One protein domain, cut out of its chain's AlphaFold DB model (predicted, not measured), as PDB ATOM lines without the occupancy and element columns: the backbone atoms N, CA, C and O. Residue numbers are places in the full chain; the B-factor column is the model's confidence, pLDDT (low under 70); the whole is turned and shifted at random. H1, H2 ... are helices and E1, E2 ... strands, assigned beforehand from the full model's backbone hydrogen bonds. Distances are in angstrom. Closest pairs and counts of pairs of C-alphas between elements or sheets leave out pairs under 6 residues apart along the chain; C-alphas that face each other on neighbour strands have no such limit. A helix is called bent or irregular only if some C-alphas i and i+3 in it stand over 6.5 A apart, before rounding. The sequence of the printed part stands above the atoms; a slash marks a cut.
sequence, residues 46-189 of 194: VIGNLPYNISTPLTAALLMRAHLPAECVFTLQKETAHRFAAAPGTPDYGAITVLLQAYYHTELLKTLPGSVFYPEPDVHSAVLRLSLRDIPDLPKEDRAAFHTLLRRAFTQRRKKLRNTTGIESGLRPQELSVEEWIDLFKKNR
ATOM      1  N   VAL A  46     179.304 236.610 239.872       86.81
ATOM      2  CA  VAL A  46     179.743 236.705 241.271       86.81
ATOM      3  C   VAL A  46     181.101 236.040 241.418       86.81
ATOM      4  O   VAL A  46     181.255 234.857 241.134       86.81
ATOM      5  N   ILE A  47     182.088 236.781 241.911       87.94
ATOM      6  CA  ILE A  47     183.424 236.253 242.195       87.94
ATOM      7  C   ILE A  47     183.697 236.432 243.682       87.94
ATOM      8  O   ILE A  47     183.435 237.499 244.237       87.94
ATOM      9  N   GLY A  48     184.214 235.402 244.348       85.62
ATOM     10  CA  GLY A  48     184.536 235.516 245.767       85.62
ATOM     11  C   GLY A  48     185.323 234.345 246.334       85.62
ATOM     12  O   GLY A  48     185.281 233.229 245.825       85.62
ATOM     13  N   ASN A  49     186.029 234.597 247.431       84.25
ATOM     14  CA  ASN A  49     186.621 233.550 248.256       84.25
ATOM     15  C   ASN A  49     185.629 233.214 249.374       84.25
ATOM     16  O   ASN A  49     185.389 234.063 250.236       84.25
ATOM     17  N   LEU A  50     184.988 232.039 249.341       82.31
ATOM     18  CA  LEU A  50     183.970 231.724 250.348       82.31
ATOM     19  C   LEU A  50     184.645 231.205 251.623       82.31
ATOM     20  O   LEU A  50     185.437 230.261 251.544       82.31
ATOM     21  N   PRO A  51     184.298 231.742 252.808       78.19
ATOM     22  CA  PRO A  51     184.840 231.225 254.051       78.19
ATOM     23  C   PRO A  51     184.425 229.767 254.245       78.19
ATOM     24  O   PRO A  51     183.291 229.360 253.966       78.19
ATOM     25  N   TYR A  52     185.367 228.971 254.729       75.00
ATOM     26  CA  TYR A  52     185.293 227.516 254.700       75.00
ATOM     27  C   TYR A  52     184.061 226.944 255.410       75.00
ATOM     28  O   TYR A  52     183.363 226.090 254.860       75.00
ATOM     29  N   ASN A  53     183.731 227.495 256.577       78.06
ATOM     30  CA  ASN A  53     182.622 227.064 257.425       78.06
ATOM     31  C   ASN A  53     181.229 227.451 256.899       78.06
ATOM     32  O   ASN A  53     180.249 226.800 257.259       78.06
ATOM     33  N   ILE A  54     181.120 228.476 256.050       81.94
ATOM     34  CA  ILE A  54     179.827 228.954 255.535       81.94
ATOM     35  C   ILE A  54     179.611 228.667 254.050       81.94
ATOM     36  O   ILE A  54     178.532 228.934 253.536       81.94
ATOM     37  N   SER A  55     180.591 228.090 253.359       83.81
ATOM     38  CA  SER A  55     180.526 227.785 251.923       83.81
ATOM     39  C   SER A  55     179.256 227.015 251.514       83.81
ATOM     40  O   SER A  55     178.539 227.429 250.603       83.81
ATOM     41  N   THR A  56     178.924 225.935 252.225       87.19
ATOM     42  CA  THR A  56     177.720 225.121 251.982       87.19
ATOM     43  C   THR A  56     176.412 225.875 252.273       87.19
ATOM     44  O   THR A  56     175.576 225.948 251.367       87.19
ATOM     45  N   PRO A  57     176.184 226.457 253.472       89.00
ATOM     46  CA  PRO A  57     174.948 227.195 253.741       89.00
ATOM     47  C   PRO A  57     174.802 228.453 252.875       89.00
ATOM     48  O   PRO A  57     173.688 228.763 252.461       89.00
ATOM     49  N   LEU A  58     175.898 229.135 252.529       88.44
ATOM     50  CA  LEU A  58     175.882 230.274 251.612       88.44
ATOM     51  C   LEU A  58     175.478 229.852 250.197       88.44
ATOM     52  O   LEU A  58     174.645 230.509 249.581       88.44
ATOM     53  N   THR A  59     176.009 228.731 249.702       90.19
ATOM     54  CA  THR A  59     175.628 228.181 248.391       90.19
ATOM     55  C   THR A  59     174.156 227.765 248.377       90.19
ATOM     56  O   THR A  59     173.430 228.078 247.437       90.19
ATOM     57  N   ALA A  60     173.672 227.132 249.450       90.38
ATOM     58  CA  ALA A  60     172.254 226.810 249.587       90.38
ATOM     59  C   ALA A  60     171.380 228.080 249.601       90.38
ATOM     60  O   ALA A  60     170.370 228.132 248.904       90.38
ATOM     61  N   ALA A  61     171.781 229.121 250.337       91.06
ATOM     62  CA  ALA A  61     171.071 230.398 250.378       91.06
ATOM     63  C   ALA A  61     171.073 231.117 249.017       91.06
ATOM     64  O   ALA A  61     170.044 231.655 248.611       91.06
ATOM     65  N   LEU A  62     172.194 231.082 248.286       91.00
ATOM     66  CA  LEU A  62     172.300 231.583 246.914       91.00
ATOM     67  C   LEU A  62     171.269 230.902 246.009       91.00
ATOM     68  O   LEU A  62     170.541 231.588 245.294       91.00
ATOM     69  N   LEU A  63     171.163 229.572 246.089       91.94
ATOM     70  CA  LEU A  63     170.216 228.788 245.296       91.94
ATOM     71  C   LEU A  63     168.755 229.141 245.617       91.94
ATOM     72  O   LEU A  63     167.907 229.071 244.732       91.94
ATOM     73  N   MET A  64     168.447 229.594 246.836       93.19
ATOM     74  CA  MET A  64     167.090 230.018 247.218       93.19
ATOM     75  C   MET A  64     166.703 231.425 246.727       93.19
ATOM     76  O   MET A  64     165.552 231.829 246.889       93.19
ATOM     77  N   ARG A  65     167.615 232.195 246.118       90.06
ATOM     78  CA  ARG A  65     167.294 233.540 245.609       90.06
ATOM     79  C   ARG A  65     166.357 233.482 244.402       90.06
ATOM     80  O   ARG A  65     166.467 232.598 243.558       90.06
ATOM     81  N   ALA A  66     165.504 234.501 244.263       85.12
ATOM     82  CA  ALA A  66     164.585 234.634 243.127       85.12
ATOM     83  C   ALA A  66     165.304 234.636 241.766       85.12
ATOM     84  O   ALA A  66     164.816 234.038 240.809       85.12
ATOM     85  N   HIS A  67     166.482 235.264 241.710       87.50
ATOM     86  CA  HIS A  67     167.347 235.311 240.536       87.50
ATOM     87  C   HIS A  67     168.721 234.755 240.893       87.50
ATOM     88  O   HIS A  67     169.312 235.144 241.908       87.50
ATOM     89  N   LEU A  68     169.203 233.844 240.053       91.00
ATOM     90  CA  LEU A  68     170.530 233.260 240.157       91.00
ATOM     91  C   LEU A  68     171.494 234.035 239.248       91.00
ATOM     92  O   LEU A  68     171.096 234.382 238.135       91.00
ATOM     93  N   PRO A  69     172.725 234.334 239.704       91.69
ATOM     94  CA  PRO A  69     173.777 234.842 238.830       91.69
ATOM     95  C   PRO A  69     174.007 233.908 237.641       91.69
ATOM     96  O   PRO A  69     173.915 232.691 237.788       91.69
ATOM     97  N   ALA A  70     174.331 234.469 236.477       91.75
ATOM     98  CA  ALA A  70     174.626 233.660 235.295       91.75
ATOM     99  C   ALA A  70     175.954 232.912 235.441       91.75
ATOM    100  O   ALA A  70     176.102 231.795 234.952       91.75
ATOM    101  N   GLU A  71     176.903 233.510 236.157       92.88
ATOM    102  CA  GLU A  71     178.195 232.905 236.438       92.88
ATOM    103  C   GLU A  71     178.601 233.158 237.889       92.88
ATOM    104  O   GLU A  71     178.426 234.256 238.423       92.88
ATOM    105  N   CYS A  72     179.167 232.143 238.539       93.94
ATOM    106  CA  CYS A  72     179.871 232.315 239.802       93.94
ATOM    107  C   CYS A  72     181.261 231.683 239.728       93.94
ATOM    108  O   CYS A  72     181.397 230.547 239.281       93.94
ATOM    109  N   VAL A  73     182.283 232.372 240.226       94.31
ATOM    110  CA  VAL A  73     183.634 231.821 240.382       94.31
ATOM    111  C   VAL A  73     184.030 231.922 241.845       94.31
ATOM    112  O   VAL A  73     184.211 233.015 242.385       94.31
ATOM    113  N   PHE A  74     184.166 230.770 242.494       93.69
ATOM    114  CA  PHE A  74     184.455 230.689 243.916       93.69
ATOM    115  C   PHE A  74     185.775 229.995 244.196       93.69
ATOM    116  O   PHE A  74     186.036 228.906 243.690       93.69
ATOM    117  N   THR A  75     186.570 230.592 245.075       92.75
ATOM    118  CA  THR A  75     187.652 229.879 245.756       92.75
ATOM    119  C   THR A  75     187.080 229.238 247.020       92.75
ATOM    120  O   THR A  75     186.422 229.910 247.815       92.75
ATOM    121  N   LEU A  76     187.277 227.927 247.171       92.31
ATOM    122  CA  LEU A  76     186.727 227.079 248.238       92.31
ATOM    123  C   LEU A  76     187.821 226.152 248.780       92.31
ATOM    124  O   LEU A  76     188.824 225.946 248.100       92.31
ATOM    125  N   GLN A  77     187.609 225.500 249.934       92.25
ATOM    126  CA  GLN A  77     188.433 224.329 250.285       92.25
ATOM    127  C   GLN A  77     188.319 223.288 249.183       92.25
ATOM    128  O   GLN A  77     187.235 223.084 248.626       92.25
ATOM    129  N   LYS A  78     189.420 222.588 248.918       92.25
ATOM    130  CA  LYS A  78     189.475 221.540 247.903       92.25
ATOM    131  C   LYS A  78     188.350 220.519 248.087       92.25
ATOM    132  O   LYS A  78     187.623 220.263 247.136       92.25
ATOM    133  N   GLU A  79     188.142 220.001 249.296       93.19
ATOM    134  CA  GLU A  79     187.076 219.021 249.560       93.19
ATOM    135  C   GLU A  79     185.684 219.569 249.215       93.19
ATOM    136  O   GLU A  79     184.905 218.907 248.535       93.19
ATOM    137  N   THR A  80     185.376 220.808 249.605       93.88
ATOM    138  CA  THR A  80     184.088 221.441 249.295       93.88
ATOM    139  C   THR A  80     183.899 221.652 247.795       93.88
ATOM    140  O   THR A  80     182.821 221.378 247.270       93.88
ATOM    141  N   ALA A  81     184.937 222.104 247.086       94.44
ATOM    142  CA  ALA A  81     184.883 222.265 245.635       94.44
ATOM    143  C   ALA A  81     184.643 220.918 244.936       94.44
ATOM    144  O   ALA A  81     183.780 220.815 244.066       94.44
ATOM    145  N   HIS A  82     185.355 219.872 245.367       94.75
ATOM    146  CA  HIS A  82     185.164 218.508 244.881       94.75
ATOM    147  C   HIS A  82     183.759 217.988 245.191       94.75
ATOM    148  O   HIS A  82     183.125 217.418 244.313       94.75
ATOM    149  N   ARG A  83     183.222 218.261 246.383       95.56
ATOM    150  CA  ARG A  83     181.845 217.923 246.763       95.56
ATOM    151  C   ARG A  83     180.817 218.574 245.853       95.56
ATOM    152  O   ARG A  83     179.860 217.923 245.449       95.56
ATOM    153  N   PHE A  84     181.001 219.840 245.505       96.06
ATOM    154  CA  PHE A  84     180.101 220.557 244.597       96.06
ATOM    155  C   PHE A  84     180.176 220.031 243.158       96.06
ATOM    156  O   PHE A  84     179.157 219.986 242.471       96.06
ATOM    157  N   ALA A  85     181.349 219.572 242.725       96.44
ATOM    158  CA  ALA A  85     181.580 218.984 241.406       96.44
ATOM    159  C   ALA A  85     181.482 217.443 241.377       96.44
ATOM    160  O   ALA A  85     181.811 216.827 240.366       96.44
ATOM    161  N   ALA A  86     181.059 216.803 242.470       96.94
ATOM    162  CA  ALA A  86     181.081 215.350 242.586       96.94
ATOM    163  C   ALA A  86     180.087 214.687 241.622       96.94
ATOM    164  O   ALA A  86     178.965 215.166 241.444       96.94
ATOM    165  N   ALA A  87     180.494 213.559 241.038       96.19
ATOM    166  CA  ALA A  87     179.642 212.731 240.191       96.19
ATOM    167  C   ALA A  87     178.816 211.732 241.029       96.19
ATOM    168  O   ALA A  87     179.239 211.375 242.137       96.19
ATOM    169  N   PRO A  88     177.684 211.223 240.514       95.31
ATOM    170  CA  PRO A  88     176.913 210.172 241.177       95.31
ATOM    171  C   PRO A  88     177.772 208.958 241.555       95.31
ATOM    172  O   PRO A  88     178.748 208.617 240.891       95.31
ATOM    173  N   GLY A  89     177.425 208.303 242.658       93.56
ATOM    174  CA  GLY A  89     178.100 207.112 243.181       93.56
ATOM    175  C   GLY A  89     179.390 207.392 243.960       93.56
ATOM    176  O   GLY A  89     179.870 206.514 244.679       93.56
ATOM    177  N   THR A  90     179.928 208.609 243.882       95.81
ATOM    178  CA  THR A  90     181.159 208.987 244.590       95.81
ATOM    179  C   THR A  90     180.922 209.249 246.088       95.81
ATOM    180  O   THR A  90     179.795 209.522 246.520       95.81
ATOM    181  N   PRO A  91     181.969 209.159 246.936       94.19
ATOM    182  CA  PRO A  91     181.853 209.464 248.363       94.19
ATOM    183  C   PRO A  91     181.352 210.882 248.647       94.19
ATOM    184  O   PRO A  91     180.548 211.055 249.562       94.19
ATOM    185  N   ASP A  92     181.768 211.848 247.828       94.94
ATOM    186  CA  ASP A  92     181.449 213.267 247.986       94.94
ATOM    187  C   ASP A  92     180.076 213.655 247.409       94.94
ATOM    188  O   ASP A  92     179.601 214.768 247.626       94.94
ATOM    189  N   TYR A  93     179.396 212.753 246.698       97.12
ATOM    190  CA  TYR A  93     178.082 213.039 246.128       97.12
ATOM    191  C   TYR A  93     176.996 213.110 247.206       97.12
ATOM    192  O   TYR A  93     176.727 212.134 247.922       97.12
ATOM    193  N   GLY A  94     176.346 214.270 247.313       96.44
ATOM    194  CA  GLY A  94     175.358 214.548 248.351       96.44
ATOM    195  C   GLY A  94     174.236 215.490 247.920       96.44
ATOM    196  O   GLY A  94     174.194 215.983 246.797       96.44
ATOM    197  N   ALA A  95     173.332 215.797 248.855       96.19
ATOM    198  CA  ALA A  95     172.167 216.645 248.594       96.19
ATOM    199  C   ALA A  95     172.528 218.031 248.027       96.19
ATOM    200  O   ALA A  95     171.873 218.496 247.099       96.19
ATOM    201  N   ILE A  96     173.568 218.684 248.562       95.38
ATOM    202  CA  ILE A  96     173.994 220.001 248.060       95.38
ATOM    203  C   ILE A  96     174.580 219.910 246.650       95.38
ATOM    204  O   ILE A  96     174.338 220.803 245.847       95.38
ATOM    205  N   THR A  97     175.290 218.823 246.335       96.56
ATOM    206  CA  THR A  97     175.832 218.544 245.002       96.56
ATOM    207  C   THR A  97     174.708 218.485 243.980       96.56
ATOM    208  O   THR A  97     174.728 219.233 243.009       96.56
ATOM    209  N   VAL A  98     173.686 217.664 244.250       96.88
ATOM    210  CA  VAL A  98     172.526 217.511 243.362       96.88
ATOM    211  C   VAL A  98     171.777 218.829 243.211       96.88
ATOM    212  O   VAL A  98     171.468 219.240 242.097       96.88
ATOM    213  N   LEU A  99     171.510 219.519 244.326       96.38
ATOM    214  CA  LEU A  99     170.796 220.793 244.297       96.38
ATOM    215  C   LEU A  99     171.552 221.841 243.475       96.38
ATOM    216  O   LEU A  99     170.938 222.548 242.688       96.38
ATOM    217  N   LEU A 100     172.866 221.951 243.659       95.94
ATOM    218  CA  LEU A 100     173.698 222.902 242.933       95.94
ATOM    219  C   LEU A 100     173.751 222.568 241.439       95.94
ATOM    220  O   LEU A 100     173.493 223.436 240.608       95.94
ATOM    221  N   GLN A 101     174.042 221.309 241.109       95.88
ATOM    222  CA  GLN A 101     174.194 220.855 239.728       95.88
ATOM    223  C   GLN A 101     172.875 220.853 238.943       95.88
ATOM    224  O   GLN A 101     172.909 220.909 237.717       95.88
ATOM    225  N   ALA A 102     171.722 220.843 239.622       95.00
ATOM    226  CA  ALA A 102     170.412 221.019 238.988       95.00
ATOM    227  C   ALA A 102     170.228 222.413 238.361       95.00
ATOM    228  O   ALA A 102     169.428 222.569 237.443       95.00
ATOM    229  N   TYR A 103     170.965 223.421 238.841       94.69
ATOM    230  CA  TYR A 103     170.880 224.798 238.340       94.69
ATOM    231  C   TYR A 103     172.148 225.264 237.631       94.69
ATOM    232  O   TYR A 103     172.061 226.132 236.770       94.69
ATOM    233  N   TYR A 104     173.308 224.700 237.963       95.00
ATOM    234  CA  TYR A 104     174.593 225.115 237.410       95.00
ATOM    235  C   TYR A 104     175.359 223.945 236.796       95.00
ATOM    236  O   TYR A 104     175.339 222.830 237.311       95.00
ATOM    237  N   HIS A 105     176.111 224.221 235.737       94.75
ATOM    238  CA  HIS A 105     177.264 223.418 235.353       94.75
ATOM    239  C   HIS A 105     178.433 223.750 236.282       94.75
ATOM    240  O   HIS A 105     178.786 224.920 236.443       94.75
ATOM    241  N   THR A 106     179.011 222.727 236.907       95.62
ATOM    242  CA  THR A 106     180.127 222.840 237.851       95.62
ATOM    243  C   THR A 106     181.436 222.458 237.164       95.62
ATOM    244  O   THR A 106     181.547 221.392 236.566       95.62
ATOM    245  N   GLU A 107     182.451 223.315 237.263       96.38
ATOM    246  CA  GLU A 107     183.759 223.092 236.643       96.38
ATOM    247  C   GLU A 107     184.885 223.424 237.632       96.38
ATOM    248  O   GLU A 107     184.984 224.545 238.136       96.38
ATOM    249  N   LEU A 108     185.747 222.446 237.928       95.50
ATOM    250  CA  LEU A 108     186.955 222.657 238.730       95.50
ATOM    251  C   LEU A 108     188.061 223.227 237.839       95.50
ATOM    252  O   LEU A 108     188.626 222.509 237.021       95.50
ATOM    253  N   LEU A 109     188.397 224.504 238.024       94.31
ATOM    254  CA  LEU A 109     189.366 225.196 237.171       94.31
ATOM    255  C   LEU A 109     190.815 224.927 237.588       94.31
ATOM    256  O   LEU A 109     191.673 224.671 236.748       94.31
ATOM    257  N   LYS A 110     191.120 225.040 238.886       93.00
ATOM    258  CA  LYS A 110     192.477 224.827 239.420       93.00
ATOM    259  C   LYS A 110     192.483 224.569 240.917       93.00
ATOM    260  O   LYS A 110     191.629 225.068 241.642       93.00
ATOM    261  N   THR A 111     193.495 223.841 241.384       94.12
ATOM    262  CA  THR A 111     193.817 223.704 242.814       94.12
ATOM    263  C   THR A 111     194.872 224.742 243.198       94.12
ATOM    264  O   THR A 111     195.798 224.993 242.431       94.12
ATOM    265  N   LEU A 112     194.727 225.346 244.373       90.50
ATOM    266  CA  LEU A 112     195.636 226.339 244.939       90.50
ATOM    267  C   LEU A 112     196.273 225.768 246.221       90.50
ATOM    268  O   LEU A 112     195.529 225.339 247.113       90.50
ATOM    269  N   PRO A 113     197.614 225.733 246.336       89.69
ATOM    270  CA  PRO A 113     198.275 225.260 247.550       89.69
ATOM    271  C   PRO A 113     198.064 226.238 248.719       89.69
ATOM    272  O   PRO A 113     197.758 227.403 248.495       89.69
ATOM    273  N   GLY A 114     198.234 225.778 249.966       84.19
ATOM    274  CA  GLY A 114     198.022 226.607 251.169       84.19
ATOM    275  C   GLY A 114     198.922 227.847 251.191       84.19
ATOM    276  O   GLY A 114     198.438 228.953 251.408       84.19
ATOM    277  N   SER A 115     200.191 227.663 250.822       87.06
ATOM    278  CA  SER A 115     201.226 228.702 250.684       87.06
ATOM    279  C   SER A 115     200.857 229.987 249.924       87.06
ATOM    280  O   SER A 115     201.569 230.979 250.060       87.06
ATOM    281  N   VAL A 116     199.777 230.023 249.127       87.06
ATOM    282  CA  VAL A 116     199.335 231.258 248.441       87.06
ATOM    283  C   VAL A 116     198.399 232.133 249.286       87.06
ATOM    284  O   VAL A 116     197.960 233.182 248.816       87.06
ATOM    285  N   PHE A 117     198.067 231.715 250.510       83.38
ATOM    286  CA  PHE A 117     197.178 232.422 251.436       83.38
ATOM    287  C   PHE A 117     197.922 232.853 252.708       83.38
ATOM    288  O   PHE A 117     198.871 232.197 253.133       83.38
ATOM    289  N   TYR A 118     197.466 233.943 253.336       79.06
ATOM    290  CA  TYR A 118     197.988 234.418 254.621       79.06
ATOM    291  C   TYR A 118     196.844 234.706 255.618       79.06
ATOM    292  O   TYR A 118     195.957 235.501 255.288       79.06
ATOM    293  N   PRO A 119     196.862 234.119 256.832       82.56
ATOM    294  CA  PRO A 119     197.773 233.052 257.263       82.56
ATOM    295  C   PRO A 119     197.601 231.784 256.409       82.56
ATOM    296  O   PRO A 119     196.536 231.574 255.825       82.56
ATOM    297  N   GLU A 120     198.652 230.967 256.312       87.19
ATOM    298  CA  GLU A 120     198.607 229.724 255.536       87.19
ATOM    299  C   GLU A 120     197.594 228.745 256.167       87.19
ATOM    300  O   GLU A 120     197.713 228.429 257.352       87.19
ATOM    301  N   PRO A 121     196.575 228.285 255.419       83.81
ATOM    302  CA  PRO A 121     195.615 227.304 255.903       83.81
ATOM    303  C   PRO A 121     196.195 225.887 255.850       83.81
ATOM    304  O   PRO A 121     196.940 225.544 254.935       83.81
ATOM    305  N   ASP A 122     195.727 225.015 256.747       85.81
ATOM    306  CA  ASP A 122     196.135 223.599 256.808       85.81
ATOM    307  C   ASP A 122     195.681 222.760 255.600       85.81
ATOM    308  O   ASP A 122     196.071 221.603 255.436       85.81
ATOM    309  N   VAL A 123     194.808 223.313 254.756       88.00
ATOM    310  CA  VAL A 123     194.199 222.610 253.627       88.00
ATOM    311  C   VAL A 123     194.358 223.389 252.332       88.00
ATOM    312  O   VAL A 123     194.383 224.618 252.309       88.00
ATOM    313  N   HIS A 124     194.414 222.658 251.221       91.94
ATOM    314  CA  HIS A 124     194.412 223.258 249.892       91.94
ATOM    315  C   HIS A 124     193.042 223.817 249.516       91.94
ATOM    316  O   HIS A 124     191.994 223.308 249.929       91.94
ATOM    317  N   SER A 125     193.073 224.816 248.644       92.19
ATOM    318  CA  SER A 125     191.888 225.424 248.051       92.19
ATOM    319  C   SER A 125     191.718 224.976 246.604       92.19
ATOM    320  O   SER A 125     192.638 224.456 245.977       92.19
ATOM    321  N   ALA A 126     190.535 225.182 246.043       94.06
ATOM    322  CA  ALA A 126     190.267 225.003 244.628       94.06
ATOM    323  C   ALA A 126     189.335 226.105 244.123       94.06
ATOM    324  O   ALA A 126     188.483 226.605 244.858       94.06
ATOM    325  N   VAL A 127     189.526 226.482 242.863       94.50
ATOM    326  CA  VAL A 127     188.667 227.423 242.149       94.50
ATOM    327  C   VAL A 127     187.604 226.625 241.407       94.50
ATOM    328  O   VAL A 127     187.929 225.800 240.553       94.50
ATOM    329  N   LEU A 128     186.344 226.882 241.743       95.69
ATOM    330  CA  LEU A 128     185.164 226.284 241.137       95.69
ATOM    331  C   LEU A 128     184.408 227.353 240.347       95.69
ATOM    332  O   LEU A 128     184.078 228.410 240.886       95.69
ATOM    333  N   ARG A 129     184.098 227.053 239.089       95.81
ATOM    334  CA  ARG A 129     183.191 227.840 238.257       95.81
ATOM    335  C   ARG A 129     181.814 227.189 238.237       95.81
ATOM    336  O   ARG A 129     181.692 225.971 238.140       95.81
ATOM    337  N   LEU A 130     180.791 228.025 238.332       95.56
ATOM    338  CA  LEU A 130     179.385 227.678 238.227       95.56
ATOM    339  C   LEU A 130     178.800 228.475 237.067       95.56
ATOM    340  O   LEU A 130     178.746 229.700 237.146       95.56
ATOM    341  N   SER A 131     178.347 227.796 236.019       94.50
ATOM    342  CA  SER A 131     177.665 228.433 234.884       94.50
ATOM    343  C   SER A 131     176.191 228.066 234.927       94.50
ATOM    344  O   SER A 131     175.870 226.879 234.979       94.50
ATOM    345  N   LEU A 132     175.298 229.052 235.002       93.19
ATOM    346  CA  LEU A 132     173.861 228.806 235.102       93.19
ATOM    347  C   LEU A 132     173.400 228.024 233.867       93.19
ATOM    348  O   LEU A 132     173.765 228.372 232.749       93.19
ATOM    349  N   ARG A 133     172.620 226.958 234.066       90.81
ATOM    350  CA  ARG A 133     172.041 226.193 232.955       90.81
ATOM    351  C   ARG A 133     171.037 227.072 232.196       90.81
ATOM    352  O   ARG A 133     170.215 227.732 232.832       90.81
ATOM    353  N   ASP A 134     171.068 227.028 230.864       77.88
ATOM    354  CA  ASP A 134     170.223 227.869 229.996       77.88
ATOM    355  C   ASP A 134     168.720 227.659 230.241       77.88
ATOM    356  O   ASP A 134     167.935 228.608 230.242       77.88
ATOM    357  N   ILE A 135     168.318 226.409 230.488       70.12
ATOM    358  CA  ILE A 135     166.946 226.029 230.824       70.12
ATOM    359  C   ILE A 135     167.013 225.129 232.060       70.12
ATOM    360  O   ILE A 135     167.301 223.939 231.933       70.12
ATOM    361  N   PRO A 136     166.797 225.658 233.276       66.31
ATOM    362  CA  PRO A 136     166.693 224.801 234.441       66.31
ATOM    363  C   PRO A 136     165.426 223.954 234.310       66.31
ATOM    364  O   PRO A 136     164.311 224.476 234.321       66.31
ATOM    365  N   ASP A 137     165.595 222.633 234.240       78.94
ATOM    366  CA  ASP A 137     164.487 221.673 234.187       78.94
ATOM    367  C   ASP A 137     163.573 221.744 235.418       78.94
ATOM    368  O   ASP A 137     162.485 221.165 235.421       78.94
ATOM    369  N   LEU A 138     164.004 222.441 236.468       86.31
ATOM    370  CA  LEU A 138     163.286 222.626 237.713       86.31
ATOM    371  C   LEU A 138     162.927 224.116 237.914       86.31
ATOM    372  O   LEU A 138     163.829 224.949 238.050       86.31
ATOM    373  N   PRO A 139     161.627 224.471 237.961       88.62
ATOM    374  CA  PRO A 139     161.179 225.835 238.234       88.62
ATOM    375  C   PRO A 139     161.686 226.371 239.579       88.62
ATOM    376  O   PRO A 139     161.903 225.621 240.534       88.62
ATOM    377  N   LYS A 140     161.843 227.696 239.695       89.56
ATOM    378  CA  LYS A 140     162.359 228.326 240.927       89.56
ATOM    379  C   LYS A 140     161.467 228.054 242.143       89.56
ATOM    380  O   LYS A 140     161.975 227.954 243.256       89.56
ATOM    381  N   GLU A 141     160.163 227.903 241.928       90.19
ATOM    382  CA  GLU A 141     159.154 227.631 242.954       90.19
ATOM    383  C   GLU A 141     159.359 226.252 243.596       90.19
ATOM    384  O   GLU A 141     158.984 226.035 244.746       90.19
ATOM    385  N   ASP A 142     160.012 225.332 242.882       92.06
ATOM    386  CA  ASP A 142     160.272 223.971 243.346       92.06
ATOM    387  C   ASP A 142     161.559 223.804 244.123       92.06
ATOM    388  O   ASP A 142     161.768 222.766 244.751       92.06
ATOM    389  N   ARG A 143     162.428 224.814 244.123       92.25
ATOM    390  CA  ARG A 143     163.745 224.745 244.761       92.25
ATOM    391  C   ARG A 143     163.678 224.290 246.206       92.25
ATOM    392  O   ARG A 143     164.444 223.416 246.606       92.25
ATOM    393  N   ALA A 144     162.765 224.873 246.977       92.56
ATOM    394  CA  ALA A 144     162.618 224.564 248.392       92.56
ATOM    395  C   ALA A 144     162.134 223.121 248.604       92.56
ATOM    396  O   ALA A 144     162.749 222.370 249.358       92.56
ATOM    397  N   ALA A 145     161.085 222.709 247.886       93.88
ATOM    398  CA  ALA A 145     160.536 221.356 247.952       93.88
ATOM    399  C   ALA A 145     161.566 220.299 247.516       93.88
ATOM    400  O   ALA A 145     161.779 219.296 248.202       93.88
ATOM    401  N   PHE A 146     162.273 220.555 246.416       95.31
ATOM    402  CA  PHE A 146     163.331 219.688 245.917       95.31
ATOM    403  C   PHE A 146     164.494 219.580 246.906       95.31
ATOM    404  O   PHE A 146     164.929 218.478 247.231       95.31
ATOM    405  N   HIS A 147     164.952 220.701 247.470       95.06
ATOM    406  CA  HIS A 147     165.989 220.694 248.499       95.06
ATOM    407  C   HIS A 147     165.565 219.879 249.732       95.06
ATOM    408  O   HIS A 147     166.357 219.076 250.233       95.06
ATOM    409  N   THR A 148     164.318 220.015 250.192       94.44
ATOM    410  CA  THR A 148     163.774 219.218 251.304       94.44
ATOM    411  C   THR A 148     163.771 217.724 250.983       94.44
ATOM    412  O   THR A 148     164.224 216.923 251.807       94.44
ATOM    413  N   LEU A 149     163.338 217.337 249.776       95.44
ATOM    414  CA  LEU A 149     163.388 215.947 249.314       95.44
ATOM    415  C   LEU A 149     164.821 215.401 249.339       95.44
ATOM    416  O   LEU A 149     165.062 214.336 249.914       95.44
ATOM    417  N   LEU A 150     165.773 216.137 248.758       96.06
ATOM    418  CA  LEU A 150     167.178 215.738 248.708       96.06
ATOM    419  C   LEU A 150     167.751 215.567 250.117       96.06
ATOM    420  O   LEU A 150     168.324 214.524 250.427       96.06
ATOM    421  N   ARG A 151     167.551 216.541 251.014       95.31
ATOM    422  CA  ARG A 151     168.021 216.432 252.406       95.31
ATOM    423  C   ARG A 151     167.470 215.187 253.085       95.31
ATOM    424  O   ARG A 151     168.237 214.445 253.692       95.31
ATOM    425  N   ARG A 152     166.165 214.938 252.947       94.94
ATOM    426  CA  ARG A 152     165.498 213.763 253.517       94.94
ATOM    427  C   ARG A 152     166.089 212.470 252.961       94.94
ATOM    428  O   ARG A 152     166.408 211.571 253.737       94.94
ATOM    429  N   ALA A 153     166.292 212.383 251.650       95.31
ATOM    430  CA  ALA A 153     166.854 211.204 251.005       95.31
ATOM    431  C   ALA A 153     168.286 210.897 251.460       95.31
ATOM    432  O   ALA A 153     168.602 209.765 251.825       95.31
ATOM    433  N   PHE A 154     169.147 211.912 251.494       96.31
ATOM    434  CA  PHE A 154     170.558 211.730 251.818       96.31
ATOM    435  C   PHE A 154     170.829 211.467 253.312       96.31
ATOM    436  O   PHE A 154     171.948 211.073 253.640       96.31
ATOM    437  N   THR A 155     169.826 211.552 254.204       95.62
ATOM    438  CA  THR A 155     169.956 211.083 255.605       95.62
ATOM    439  C   THR A 155     170.344 209.604 255.703       95.62
ATOM    440  O   THR A 155     171.088 209.219 256.603       95.62
ATOM    441  N   GLN A 156     169.897 208.768 254.757       94.00
ATOM    442  CA  GLN A 156     170.293 207.361 254.656       94.00
ATOM    443  C   GLN A 156     170.772 207.034 253.238       94.00
ATOM    444  O   GLN A 156     170.225 206.160 252.567       94.00
ATOM    445  N   ARG A 157     171.849 207.692 252.787       93.19
ATOM    446  CA  ARG A 157     172.360 207.600 251.400       93.19
ATOM    447  C   ARG A 157     172.577 206.182 250.839       93.19
ATOM    448  O   ARG A 157     172.518 205.988 249.631       93.19
ATOM    449  N   ARG A 158     172.829 205.192 251.708       93.88
ATOM    450  CA  ARG A 158     173.082 203.779 251.348       93.88
ATOM    451  C   ARG A 158     171.830 202.888 251.401       93.88
ATOM    452  O   ARG A 158     171.923 201.687 251.146       93.88
ATOM    453  N   LYS A 159     170.672 203.426 251.788       94.00
ATOM    454  CA  LYS A 159     169.390 202.709 251.829       94.00
ATOM    455  C   LYS A 159     168.536 203.104 250.623       94.00
ATOM    456  O   LYS A 159     168.787 204.121 249.985       94.00
ATOM    457  N   LYS A 160     167.558 202.261 250.284       94.19
ATOM    458  CA  LYS A 160     166.633 202.521 249.171       94.19
ATOM    459  C   LYS A 160     165.792 203.763 249.460       94.19
ATOM    460  O   LYS A 160     165.404 203.972 250.610       94.19
ATOM    461  N   LEU A 161     165.458 204.525 248.419       92.19
ATOM    462  CA  LEU A 161     164.716 205.787 248.528       92.19
ATOM    463  C   LEU A 161     163.399 205.678 249.302       92.19
ATOM    464  O   LEU A 161     163.074 206.595 250.061       92.19
ATOM    465  N   ARG A 162     162.681 204.553 249.186       91.81
ATOM    466  CA  ARG A 162     161.429 204.308 249.923       91.81
ATOM    467  C   ARG A 162     161.581 204.452 251.439       91.81
ATOM    468  O   ARG A 162     160.677 204.949 252.098       91.81
ATOM    469  N   ASN A 163     162.744 204.090 251.989       88.81
ATOM    470  CA  ASN A 163     162.971 204.088 253.434       88.81
ATOM    471  C   ASN A 163     163.024 205.503 254.014       88.81
ATOM    472  O   ASN A 163     162.661 205.716 255.166       88.81
ATOM    473  N   THR A 164     163.515 206.463 253.232       88.88
ATOM    474  CA  THR A 164     163.688 207.844 253.680       88.88
ATOM    475  C   THR A 164     162.607 208.752 253.147       88.88
ATOM    476  O   THR A 164     162.137 209.599 253.891       88.88
ATOM    477  N   THR A 165     162.204 208.596 251.885       87.31
ATOM    478  CA  THR A 165     161.320 209.537 251.174       87.31
ATOM    479  C   THR A 165     159.884 209.041 251.023       87.31
ATOM    480  O   THR A 165     158.999 209.857 250.795       87.31
ATOM    481  N   GLY A 166     159.640 207.732 251.157       85.88
ATOM    482  CA  GLY A 166     158.358 207.107 250.813       85.88
ATOM    483  C   GLY A 166     158.120 206.935 249.308       85.88
ATOM    484  O   GLY A 166     157.079 206.422 248.921       85.88
ATOM    485  N   ILE A 167     159.068 207.339 248.452       88.56
ATOM    486  CA  ILE A 167     158.985 207.113 247.006       88.56
ATOM    487  C   ILE A 167     159.345 205.656 246.709       88.56
ATOM    488  O   ILE A 167     160.445 205.205 247.047       88.56
ATOM    489  N   GLU A 168     158.443 204.935 246.044       86.81
ATOM    490  CA  GLU A 168     158.662 203.551 245.618       86.81
ATOM    491  C   GLU A 168     159.724 203.486 244.512       86.81
ATOM    492  O   GLU A 168     159.450 203.601 243.320       86.81
ATOM    493  N   SER A 169     160.979 203.325 244.932       86.94
ATOM    494  CA  SER A 169     162.126 203.122 244.055       86.94
ATOM    495  C   SER A 169     163.114 202.137 244.677       86.94
ATOM    496  O   SER A 169     163.389 202.152 245.884       86.94
ATOM    497  N   GLY A 170     163.656 201.260 243.830       89.25
ATOM    498  CA  GLY A 170     164.694 200.298 244.195       89.25
ATOM    499  C   GLY A 170     166.089 200.910 244.347       89.25
ATOM    500  O   GLY A 170     166.964 200.239 244.897       89.25
ATOM    501  N   LEU A 171     166.273 202.151 243.890       92.00
ATOM    502  CA  LEU A 171     167.555 202.849 243.828       92.00
ATOM    503  C   LEU A 171     167.910 203.523 245.158       92.00
ATOM    504  O   LEU A 171     167.045 203.793 246.003       92.00
ATOM    505  N   ARG A 172     169.200 203.807 245.346       94.69
ATOM    506  CA  ARG A 172     169.719 204.556 246.497       94.69
ATOM    507  C   ARG A 172     170.015 206.007 246.115       94.69
ATOM    508  O   ARG A 172     170.463 206.244 245.002       94.69
ATOM    509  N   PRO A 173     169.887 206.973 247.045       96.25
ATOM    510  CA  PRO A 173     170.104 208.396 246.767       96.25
ATOM    511  C   PRO A 173     171.394 208.728 246.009       96.25
ATOM    512  O   PRO A 173     171.399 209.568 245.116       96.25
ATOM    513  N   GLN A 174     172.485 208.056 246.375       96.06
ATOM    514  CA  GLN A 174     173.805 208.285 245.797       96.06
ATOM    515  C   GLN A 174     173.969 207.723 244.378       96.06
ATOM    516  O   GLN A 174     174.942 208.067 243.728       96.06
ATOM    517  N   GLU A 175     173.077 206.846 243.918       94.88
ATOM    518  CA  GLU A 175     173.172 206.182 242.610       94.88
ATOM    519  C   GLU A 175     172.484 206.990 241.498       94.88
ATOM    520  O   GLU A 175     172.763 206.753 240.331       94.88
ATOM    521  N   LEU A 176     171.619 207.948 241.852       96.50
ATOM    522  CA  LEU A 176     170.874 208.760 240.890       96.50
ATOM    523  C   LEU A 176     171.711 209.942 240.386       96.50
ATOM    524  O   LEU A 176     172.276 210.702 241.181       96.50
ATOM    525  N   SER A 177     171.695 210.144 239.073       96.19
ATOM    526  CA  SER A 177     172.098 211.384 238.405       96.19
ATOM    527  C   SER A 177     171.200 212.567 238.781       96.19
ATOM    528  O   SER A 177     170.130 212.412 239.378       96.19
ATOM    529  N   VAL A 178     171.653 213.776 238.452       95.12
ATOM    530  CA  VAL A 178     170.908 215.016 238.711       95.12
ATOM    531  C   VAL A 178     169.597 215.020 237.925       95.12
ATOM    532  O   VAL A 178     168.548 215.369 238.462       95.12
ATOM    533  N   GLU A 179     169.648 214.569 236.680       93.88
ATOM    534  CA  GLU A 179     168.515 214.481 235.771       93.88
ATOM    535  C   GLU A 179     167.482 213.459 236.280       93.88
ATOM    536  O   GLU A 179     166.297 213.776 236.388       93.88
ATOM    537  N   GLU A 180     167.921 212.278 236.735       95.06
ATOM    538  CA  GLU A 180     167.032 211.288 237.366       95.06
ATOM    539  C   GLU A 180     166.386 211.819 238.651       95.06
ATOM    540  O   GLU A 180     165.221 211.524 238.927       95.06
ATOM    541  N   TRP A 181     167.112 212.617 239.437       96.00
ATOM    542  CA  TRP A 181     166.559 213.280 240.617       96.00
ATOM    543  C   TRP A 181     165.453 214.275 240.262       96.00
ATOM    544  O   TRP A 181     164.417 214.302 240.934       96.00
ATOM    545  N   ILE A 182     165.658 215.078 239.218       94.44
ATOM    546  CA  ILE A 182     164.668 216.043 238.730       94.44
ATOM    547  C   ILE A 182     163.426 215.309 238.212       94.44
ATOM    548  O   ILE A 182     162.305 215.663 238.584       94.44
ATOM    549  N   ASP A 183     163.605 214.246 237.429       93.56
ATOM    550  CA  ASP A 183     162.507 213.423 236.921       93.56
ATOM    551  C   ASP A 183     161.723 212.744 238.042       93.56
ATOM    552  O   ASP A 183     160.487 212.738 238.039       93.56
ATOM    553  N   LEU A 184     162.431 212.188 239.029       93.75
ATOM    554  CA  LEU A 184     161.820 211.581 240.206       93.75
ATOM    555  C   LEU A 184     160.982 212.611 240.969       93.75
ATOM    556  O   LEU A 184     159.851 212.313 241.356       93.75
ATOM    557  N   PHE A 185     161.507 213.822 241.161       94.19
ATOM    558  CA  PHE A 185     160.786 214.904 241.820       94.19
ATOM    559  C   PHE A 185     159.527 215.299 241.041       94.19
ATOM    560  O   PHE A 185     158.441 215.314 241.618       94.19
ATOM    561  N   LYS A 186     159.634 215.538 239.727       92.31
ATOM    562  CA  LYS A 186     158.497 215.904 238.865       92.31
ATOM    563  C   LYS A 186     157.379 214.862 238.912       92.31
ATOM    564  O   LYS A 186     156.222 215.224 239.109       92.31
ATOM    565  N   LYS A 187     157.724 213.573 238.806       91.69
ATOM    566  CA  LYS A 187     156.761 212.452 238.836       91.69
ATOM    567  C   LYS A 187     156.024 212.324 240.170       91.69
ATOM    568  O   LYS A 187     154.893 211.854 240.194       91.69
ATOM    569  N   ASN A 188     156.652 212.732 241.271       90.44
ATOM    570  CA  ASN A 188     156.106 212.562 242.618       90.44
ATOM    571  C   ASN A 188     155.600 213.869 243.244       90.44
ATOM    572  O   ASN A 188     155.069 213.835 244.351       90.44
ATOM    573  N   ARG A 189     155.715 215.013 242.556       83.19
ATOM    574  CA  ARG A 189     155.431 216.347 243.108       83.19
ATOM    575  C   ARG A 189     154.066 216.458 243.794       83.19
ATOM    576  O   ARG A 189     153.987 217.047 244.863       83.19
TER     577      ARG A 189
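AT A GLANCE: This is residues 46 to 189 of the 194 residues of an uncharacterized protein of Verrucomicrobiales bacterium (UniProt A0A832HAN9). An elongated model has a twisted sheet of four strands in one half, with H2 packed over one face, and a group of helices, H4, H5 and H6, in the other half. H3 lies between the halves near the middle and touches H2 and H4, while the loop of residues 113 to 124, joining E3 and E4, makes one end of the length. The printed part has 144 residues with six named helices and four named strands, in the order E1 H1 E2 H2 H3 E3 E4 H4 H5 H6. The sheet's order is E1 E2 E4 E3, mixed, and the class is mixed, helices and strands. The whole is compact, with a radius of gyration of the C-alphas of 15.7 A and spans of 50 by 32 by 21 A.

HOW THE PARTS SIT: E1, residues 46 to 49, is parallel to E2, residues 71 to 77, with N 46 and O 71 2.9 A apart. H1, residues 55 to 63, only grazes the twisted sheet; E1, H1 and E2 form a strand-helix-strand unit, two parallel neighbour strands with a helix between, with a right-handed crossover. E4, residues 125 to 132, is antiparallel to E2, N 72 and O 130 being 2.8 A apart, and to E3, residues 104 to 112, N 105 and O 131 being 2.8 A apart; E3 and E4 form a hairpin. H2, residues 78 to 84, has a height over the sheet of 7.5 A and lies over E4, running along the strands at 1 degree to E4 on the local plane. H2 and H3, residues 95 to 101, on one face of the sheet, make two layers with it; E2, H2, H3 and E3 form a split unit, with E4 between the strands and a right-handed crossover. H3 is the hub. It touches H1, closest at the C-alphas of Ala 60 and Ile 96, 7.2 A, and H2, at Phe 84 and Thr 97, 4.7 A. It touches H4, residues 140 to 154, at a steep tilt of 40 degrees, opposite ways, closest at the C-alphas of Ala 95 and Leu 150, 5.1 A. H3 and H6, residues 178 to 188, only just touch, with 3 pairs of C-alphas within 8 A, the closest being Val 98 and Val 178, 5.5 A. H5, residues 161 to 165, touches residues 149 to 153 of H4 alone, closest at the C-alphas of Ala 153 and Thr 164, 5.3 A. Every O i to N i+4 pair is within hydrogen-bond range in H1, H2, H3, H5 and H6, and 9 of 11 are in H4.

IN THESE COORDINATES: E1 begins at C-alpha 46 (179.743, 236.705, 241.271). From first to last C-alpha E2 measures 19.2 A, E3 22.4 A and E4 22.5 A. H4 measures 21.5 A and is irregular, with C-alphas 141 and 144 7.1 A apart. H6 measures 15.5 A and ends at C-alpha 188 (156.106, 212.562, 242.618).

THE WHOLE: The two C-alphas farthest apart, those of Tyr 118 and Glu 168, are 50.8 A apart. The printed part has no cut. The links E3 to E4 and H5 to H6 are long, 12 residues each. The mean pLDDT of the printed part is 91.2, and residue 136 is under 70.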